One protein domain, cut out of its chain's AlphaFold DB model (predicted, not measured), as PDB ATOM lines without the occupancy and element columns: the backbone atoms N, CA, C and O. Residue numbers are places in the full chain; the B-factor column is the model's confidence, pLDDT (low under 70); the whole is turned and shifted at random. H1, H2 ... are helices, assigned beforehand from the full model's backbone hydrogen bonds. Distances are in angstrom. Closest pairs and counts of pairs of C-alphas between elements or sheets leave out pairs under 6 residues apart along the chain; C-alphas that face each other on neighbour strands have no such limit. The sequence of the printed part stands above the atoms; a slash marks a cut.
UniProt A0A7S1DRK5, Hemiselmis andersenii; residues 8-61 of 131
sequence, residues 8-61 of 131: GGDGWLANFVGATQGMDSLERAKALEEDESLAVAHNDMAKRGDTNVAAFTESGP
ATOM      1  N   GLY A   8     225.300 201.362 124.378       42.78
ATOM      2  CA  GLY A   8     225.927 201.596 125.676       42.78
ATOM      3  C   GLY A   8     227.151 202.481 125.440       42.78
ATOM      4  O   GLY A   8     227.749 202.399 124.371       42.78
ATOM      5  N   GLY A   9     227.501 203.368 126.368       55.81
ATOM      6  CA  GLY A   9     228.537 204.405 126.197       55.81
ATOM      7  C   GLY A   9     229.983 203.919 126.006       55.81
ATOM      8  O   GLY A   9     230.897 204.706 126.206       55.81
ATOM      9  N   ASP A  10     230.190 202.666 125.594       70.56
ATOM     10  CA  ASP A  10     231.452 201.922 125.690       70.56
ATOM     11  C   ASP A  10     232.011 201.489 124.311       70.56
ATOM     12  O   ASP A  10     232.859 200.600 124.215       70.56
ATOM     13  N   GLY A  11     231.522 202.071 123.208       88.38
ATOM     14  CA  GLY A  11     231.993 201.772 121.847       88.38
ATOM     15  C   GLY A  11     233.330 202.440 121.497       88.38
ATOM     16  O   GLY A  11     233.669 203.482 122.053       88.38
ATOM     17  N   TRP A  12     234.064 201.892 120.515       94.12
ATOM     18  CA  TRP A  12     235.363 202.438 120.071       94.12
ATOM     19  C   TRP A  12     235.300 203.948 119.794       94.12
ATOM     20  O   TRP A  12     236.116 204.701 120.314       94.12
ATOM     21  N   LEU A  13     234.276 204.405 119.060       93.69
ATOM     22  CA  LEU A  13     234.123 205.823 118.722       93.69
ATOM     23  C   LEU A  13     233.893 206.697 119.966       93.69
ATOM     24  O   LEU A  13     234.444 207.791 120.047       93.69
ATOM     25  N   ALA A  14     233.117 206.219 120.945       94.06
ATOM     26  CA  ALA A  14     232.885 206.942 122.197       94.06
ATOM     27  C   ALA A  14     234.185 207.070 123.008       94.06
ATOM     28  O   ALA A  14     234.514 208.161 123.475       94.06
ATOM     29  N   ASN A  15     234.960 205.984 123.093       94.62
ATOM     30  CA  ASN A  15     236.259 205.972 123.766       94.62
ATOM     31  C   ASN A  15     237.259 206.909 123.077       94.62
ATOM     32  O   ASN A  15     237.911 207.707 123.747       94.62
ATOM     33  N   PHE A  16     237.344 206.856 121.744       96.06
ATOM     34  CA  PHE A  16     238.230 207.712 120.959       96.06
ATOM     35  C   PHE A  16     237.877 209.196 121.126       96.06
ATOM     36  O   PHE A  16     238.749 210.020 121.403       96.06
ATOM     37  N   VAL A  17     236.591 209.554 121.031       95.12
ATOM     38  CA  VAL A  17     236.133 210.940 121.233       95.12
ATOM     39  C   VAL A  17     236.416 211.417 122.659       95.12
ATOM     40  O   VAL A  17     236.889 212.539 122.837       95.12
ATOM     41  N   GLY A  18     236.180 210.574 123.669       96.06
ATOM     42  CA  GLY A  18     236.476 210.905 125.065       96.06
ATOM     43  C   GLY A  18     237.970 211.121 125.319       96.06
ATOM     44  O   GLY A  18     238.353 212.113 125.937       96.06
ATOM     45  N   ALA A  19     238.824 210.239 124.794       95.62
ATOM     46  CA  ALA A  19     240.276 210.323 124.952       95.62
ATOM     47  C   ALA A  19     240.898 211.533 124.233       95.62
ATOM     48  O   ALA A  19     241.925 212.049 124.669       95.62
ATOM     49  N   THR A  20     240.274 212.006 123.150       97.19
ATOM     50  CA  THR A  20     240.817 213.070 122.292       97.19
ATOM     51  C   THR A  20     240.118 214.424 122.454       97.19
ATOM     52  O   THR A  20     240.417 215.378 121.733       97.19
ATOM     53  N   GLN A  21     239.200 214.564 123.416       95.88
ATOM     54  CA  GLN A  21     238.373 215.765 123.576       95.88
ATOM     55  C   GLN A  21     239.194 217.065 123.696       95.88
ATOM     56  O   GLN A  21     238.793 218.085 123.134       95.88
ATOM     57  N   GLY A  22     240.334 217.026 124.394       96.44
ATOM     58  CA  GLY A  22     241.219 218.179 124.607       96.44
ATOM     59  C   GLY A  22     242.285 218.407 123.532       96.44
ATOM     60  O   GLY A  22     243.033 219.370 123.646       96.44
ATOM     61  N   MET A  23     242.364 217.533 122.529       97.62
ATOM     62  CA  MET A  23     243.375 217.585 121.473       97.62
ATOM     63  C   MET A  23     242.950 218.495 120.321       97.62
ATOM     64  O   MET A  23     241.757 218.564 119.987       97.62
ATOM     65  N   ASP A  24     243.930 219.121 119.673       96.31
ATOM     66  CA  ASP A  24     243.732 219.816 118.404       96.31
ATOM     67  C   ASP A  24     243.518 218.842 117.224       96.31
ATOM     68  O   ASP A  24     243.518 217.617 117.373       96.31
ATOM     69  N   SER A  25     243.260 219.377 116.027       95.25
ATOM     70  CA  SER A  25     242.967 218.559 114.845       95.25
ATOM     71  C   SER A  25     244.137 217.674 114.405       95.25
ATOM     72  O   SER A  25     243.901 216.572 113.918       95.25
ATOM     73  N   LEU A  26     245.381 218.135 114.565       95.06
ATOM     74  CA  LEU A  26     246.566 217.383 114.157       95.06
ATOM     75  C   LEU A  26     246.900 216.303 115.192       95.06
ATOM     76  O   LEU A  26     247.227 215.177 114.827       95.06
ATOM     77  N   GLU A  27     246.754 216.613 116.478       97.38
ATOM     78  CA  GLU A  27     246.877 215.641 117.564       97.38
ATOM     79  C   GLU A  27     245.829 214.525 117.438       97.38
ATOM     80  O   GLU A  27     246.165 213.347 117.561       97.38
ATOM     81  N   ARG A  28     244.574 214.869 117.102       97.38
ATOM     82  CA  ARG A  28     243.517 213.888 116.797       97.38
ATOM     83  C   ARG A  28     243.856 213.025 115.587       97.38
ATOM     84  O   ARG A  28     243.612 211.822 115.631       97.38
ATOM     85  N   ALA A  29     244.400 213.621 114.525       95.94
ATOM     86  CA  ALA A  29     244.829 212.883 113.340       95.94
ATOM     87  C   ALA A  29     245.925 211.871 113.696       95.94
ATOM     88  O   ALA A  29     245.793 210.694 113.379       95.94
ATOM     89  N   LYS A  30     246.938 212.298 114.457       97.56
ATOM     90  CA  LYS A  30     247.999 211.412 114.937       97.56
ATOM     91  C   LYS A  30     247.456 210.272 115.807       97.56
ATOM     92  O   LYS A  30     247.829 209.123 115.605       97.56
ATOM     93  N   ALA A  31     246.547 210.568 116.737       97.56
ATOM     94  CA  ALA A  31     245.911 209.540 117.561       97.56
ATOM     95  C   ALA A  31     245.110 208.528 116.719       97.56
ATOM     96  O   ALA A  31     245.078 207.347 117.051       97.56
ATOM     97  N   LEU A  32     244.474 208.981 115.631       96.31
ATOM     98  CA  LEU A  32     243.757 208.121 114.686       96.31
ATOM     99  C   LEU A  32     244.716 207.233 113.874       96.31
ATOM    100  O   LEU A  32     244.419 206.064 113.652       96.31
ATOM    101  N   GLU A  33     245.855 207.783 113.438       95.94
ATOM    102  CA  GLU A  33     246.900 207.067 112.688       95.94
ATOM    103  C   GLU A  33     247.573 205.967 113.520       95.94
ATOM    104  O   GLU A  33     247.912 204.909 112.989       95.94
ATOM    105  N   GLU A  34     247.756 206.207 114.819       96.38
ATOM    106  CA  GLU A  34     248.375 205.260 115.754       96.38
ATOM    107  C   GLU A  34     247.394 204.174 116.254       96.38
ATOM    108  O   GLU A  34     247.813 203.225 116.921       96.38
ATOM    109  N   ASP A  35     246.098 204.259 115.921       96.38
ATOM    110  CA  ASP A  35     245.093 203.272 116.333       96.38
ATOM    111  C   ASP A  35     245.078 202.038 115.411       96.38
ATOM    112  O   ASP A  35     244.363 201.957 114.404       96.38
ATOM    113  N   GLU A  36     245.844 201.014 115.796       95.25
ATOM    114  CA  GLU A  36     245.892 199.735 115.079       95.25
ATOM    115  C   GLU A  36     244.526 199.034 114.998       95.25
ATOM    116  O   GLU A  36     244.232 198.349 114.014       95.25
ATOM    117  N   SER A  37     243.669 199.190 116.014       94.25
ATOM    118  CA  SER A  37     242.369 198.514 116.061       94.25
ATOM    119  C   SER A  37     241.417 199.068 115.003       94.25
ATOM    120  O   SER A  37     240.748 198.298 114.302       94.25
ATOM    121  N   LEU A  38     241.427 200.391 114.822       94.19
ATOM    122  CA  LEU A  38     240.715 201.059 113.747       94.19
ATOM    123  C   LEU A  38     241.304 200.677 112.393       94.19
ATOM    124  O   LEU A  38     240.543 200.345 111.487       94.19
ATOM    125  N   ALA A  39     242.633 200.683 112.252       93.25
ATOM    126  CA  ALA A  39     243.289 200.339 110.995       93.25
ATOM    127  C   ALA A  39     242.915 198.922 110.527       93.25
ATOM    128  O   ALA A  39     242.562 198.720 109.363       93.25
ATOM    129  N   VAL A  40     242.922 197.937 111.432       93.88
ATOM    130  CA  VAL A  40     242.490 196.563 111.133       93.88
ATOM    131  C   VAL A  40     241.014 196.527 110.735       93.88
ATOM    132  O   VAL A  40     240.681 195.974 109.686       93.88
ATOM    133  N   ALA A  41     240.131 197.148 111.522       94.00
ATOM    134  CA  ALA A  41     238.699 197.160 111.235       94.00
ATOM    135  C   ALA A  41     238.374 197.839 109.893       94.00
ATOM    136  O   ALA A  41     237.591 197.307 109.104       94.00
ATOM    137  N   HIS A  42     239.004 198.980 109.609       91.25
ATOM    138  CA  HIS A  42     238.864 199.714 108.354       91.25
ATOM    139  C   HIS A  42     239.327 198.867 107.165       91.25
ATOM    140  O   HIS A  42     238.577 198.696 106.205       91.25
ATOM    141  N   ASN A  43     240.518 198.266 107.251       90.38
ATOM    142  CA  ASN A  43     241.065 197.416 106.192       90.38
ATOM    143  C   ASN A  43     240.218 196.160 105.942       90.38
ATOM    144  O   ASN A  43     240.124 195.689 104.809       90.38
ATOM    145  N   ASP A  44     239.589 195.606 106.976       91.69
ATOM    146  CA  ASP A  44     238.666 194.482 106.821       91.69
ATOM    147  C   ASP A  44     237.331 194.894 106.199       91.69
ATOM    148  O   ASP A  44     236.765 194.121 105.421       91.69
ATOM    149  N   MET A  45     236.825 196.098 106.491       90.56
ATOM    150  CA  MET A  45     235.636 196.632 105.820       90.56
ATOM    151  C   MET A  45     235.921 197.011 104.366       90.56
ATOM    152  O   MET A  45     235.073 196.763 103.514       90.56
ATOM    153  N   ALA A  46     237.118 197.515 104.058       87.88
ATOM    154  CA  ALA A  46     237.527 197.874 102.700       87.88
ATOM    155  C   ALA A  46     237.527 196.679 101.726       87.88
ATOM    156  O   ALA A  46     237.428 196.871 100.520       87.88
ATOM    157  N   LYS A  47     237.605 195.440 102.231       86.12
ATOM    158  CA  LYS A  47     237.503 194.203 101.429       86.12
ATOM    159  C   LYS A  47     236.057 193.807 101.100       86.12
ATOM    160  O   LYS A  47     235.850 192.812 100.409       86.12
ATOM    161  N   ARG A  48     235.065 194.501 101.661       87.44
ATOM    162  CA  ARG A  48     233.635 194.212 101.484       87.44
ATOM    163  C   ARG A  48     233.023 195.118 100.415       87.44
ATOM    164  O   ARG A  48     233.630 196.090  99.982       87.44
ATOM    165  N   GLY A  49     231.784 194.808 100.044       87.19
ATOM    166  CA  GLY A  49     231.037 195.510  99.002       87.19
ATOM    167  C   GLY A  49     231.030 194.743  97.683       87.19
ATOM    168  O   GLY A  49     231.659 193.695  97.553       87.19
ATOM    169  N   ASP A  50     230.293 195.276  96.713       87.25
ATOM    170  CA  ASP A  50     230.050 194.602  95.431       87.25
ATOM    171  C   ASP A  50     231.177 194.828  94.408       87.25
ATOM    172  O   ASP A  50     231.207 194.212  93.342       87.25
ATOM    173  N   THR A  51     232.123 195.719  94.712       83.75
ATOM    174  CA  THR A  51     233.247 196.053  93.835       83.75
ATOM    175  C   THR A  51     234.466 195.186  94.128       83.75
ATOM    176  O   THR A  51     234.915 195.091  95.269       83.75
ATOM    177  N   ASN A  52     235.079 194.625  93.084       78.06
ATOM    178  CA  ASN A  52     236.359 193.936  93.215       78.06
ATOM    179  C   ASN A  52     237.508 194.947  93.362       78.06
ATOM    180  O   ASN A  52     237.977 195.504  92.370       78.06
ATOM    181  N   VAL A  53     237.990 195.144  94.590       72.00
ATOM    182  CA  VAL A  53     239.105 196.057  94.908       72.00
ATOM    183  C   VAL A  53     240.377 195.729  94.112       72.00
ATOM    184  O   VAL A  53     241.079 196.648  93.689       72.00
ATOM    185  N   ALA A  54     240.646 194.448  93.821       68.75
ATOM    186  CA  ALA A  54     241.836 194.036  93.069       68.75
ATOM    187  C   ALA A  54     241.850 194.588  91.631       68.75
ATOM    188  O   ALA A  54     242.912 194.919  91.102       68.75
ATOM    189  N   ALA A  55     240.672 194.784  91.024       65.38
ATOM    190  CA  ALA A  55     240.549 195.347  89.678       65.38
ATOM    191  C   ALA A  55     241.046 196.808  89.585       65.38
ATOM    192  O   ALA A  55     241.436 197.262  88.507       65.38
ATOM    193  N   PHE A  56     241.074 197.531  90.712       61.22
ATOM    194  CA  PHE A  56     241.539 198.919  90.796       61.22
ATOM    195  C   PHE A  56     243.016 199.039  91.196       61.22
ATOM    196  O   PHE A  56     243.657 200.033  90.872       61.22
ATOM    197  N   THR A  57     243.580 198.033  91.871       56.78
ATOM    198  CA  THR A  57     244.988 198.042  92.307       56.78
ATOM    199  C   THR A  57     245.963 197.512  91.254       56.78
ATOM    200  O   THR A  57     247.162 197.764  91.358       56.78
ATOM    201  N   GLU A  58     245.476 196.776  90.251       51.00
ATOM    202  CA  GLU A  58     246.311 196.125  89.226       51.00
ATOM    203  C   GLU A  58     246.446 196.928  87.916       51.00
ATOM    204  O   GLU A  58     247.278 196.594  87.075       51.00
ATOM    205  N   SER A  59     245.670 197.999  87.729       47.03
ATOM    206  CA  SER A  59     245.495 198.673  86.430       47.03
ATOM    207  C   SER A  59     246.254 200.004  86.249       47.03
ATOM    208  O   SER A  59     246.098 200.657  85.218       47.03
ATOM    209  N   GLY A  60     247.142 200.392  87.175       53.91
ATOM    210  CA  GLY A  60     247.993 201.588  87.044       53.91
ATOM    211  C   GLY A  60     249.348 201.460  87.759       53.91
ATOM    212  O   GLY A  60     249.524 200.541  88.562       53.91
ATOM    213  N   PRO A  61     250.337 202.348  87.490       48.75
ATOM    214  CA  PRO A  61     251.575 202.411  88.273       48.75
ATOM    215  C   PRO A  61     251.262 202.380  89.776       48.75
ATOM    216  O   PRO A  61     250.305 203.023  90.194       48.75
TER     217      PRO A  61
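What this domain is: This is residues 8 to 61 of the 131 residues of a protein of Hemiselmis andersenii (UniProt A0A7S1DRK5). What shape is this? H1 and H2 make a loose V; H3 leads away from it, and residues 39 to 61, including H4, stick out as an arm. What builds it? The printed part has 54 residues with four named helices, H1 to H4 in order, and no named strand: all helix. It is only just extended, close to loose, with a radius of gyration of the C-alphas of 15.4 A and spans of 43 by 29 by 15 A.

Where its parts are: Where do the first helices run? H1 is residues 12 to 20, 12.2 A, from C-alpha 12 at (235.363, 202.438, 120.071); H2 is residues 25 to 33, 12.3 A. What follows? H3 is residues 36 to 46, 15.1 A; H4 is residues 54 to 57, 5.2 A, ending at C-alpha 57 (244.988, 198.042, 92.307).

How they stand to each other: Which helices meet? H1 and H2 are close but not clearly touching, the closest C-alphas, of Thr 20 and Arg 28, being 6.2 A apart; they run opposite ways at a steep tilt of 43 degrees. H2 and H3 are close but not clearly touching, C-alphas 32 and 38 being closest at 7.7 A, and about perpendicular at 76 degrees. H4 is apart from H1, H2 and H3; H1 and H3 are only just apart, closest 8.4 A. What of the backbones? Every O i to N i+4 pair is within hydrogen-bond range in H1, H2 and H3; H4 is too short for one.

The domain as a whole: How large is it? The two farthest C-alphas, of Gly 8 and Pro 61, are 45.4 A apart. Is it unbroken and sure? The printed part has no cut and no long link; pLDDT is under 70 at residues 8 to 9 and 54 to 61.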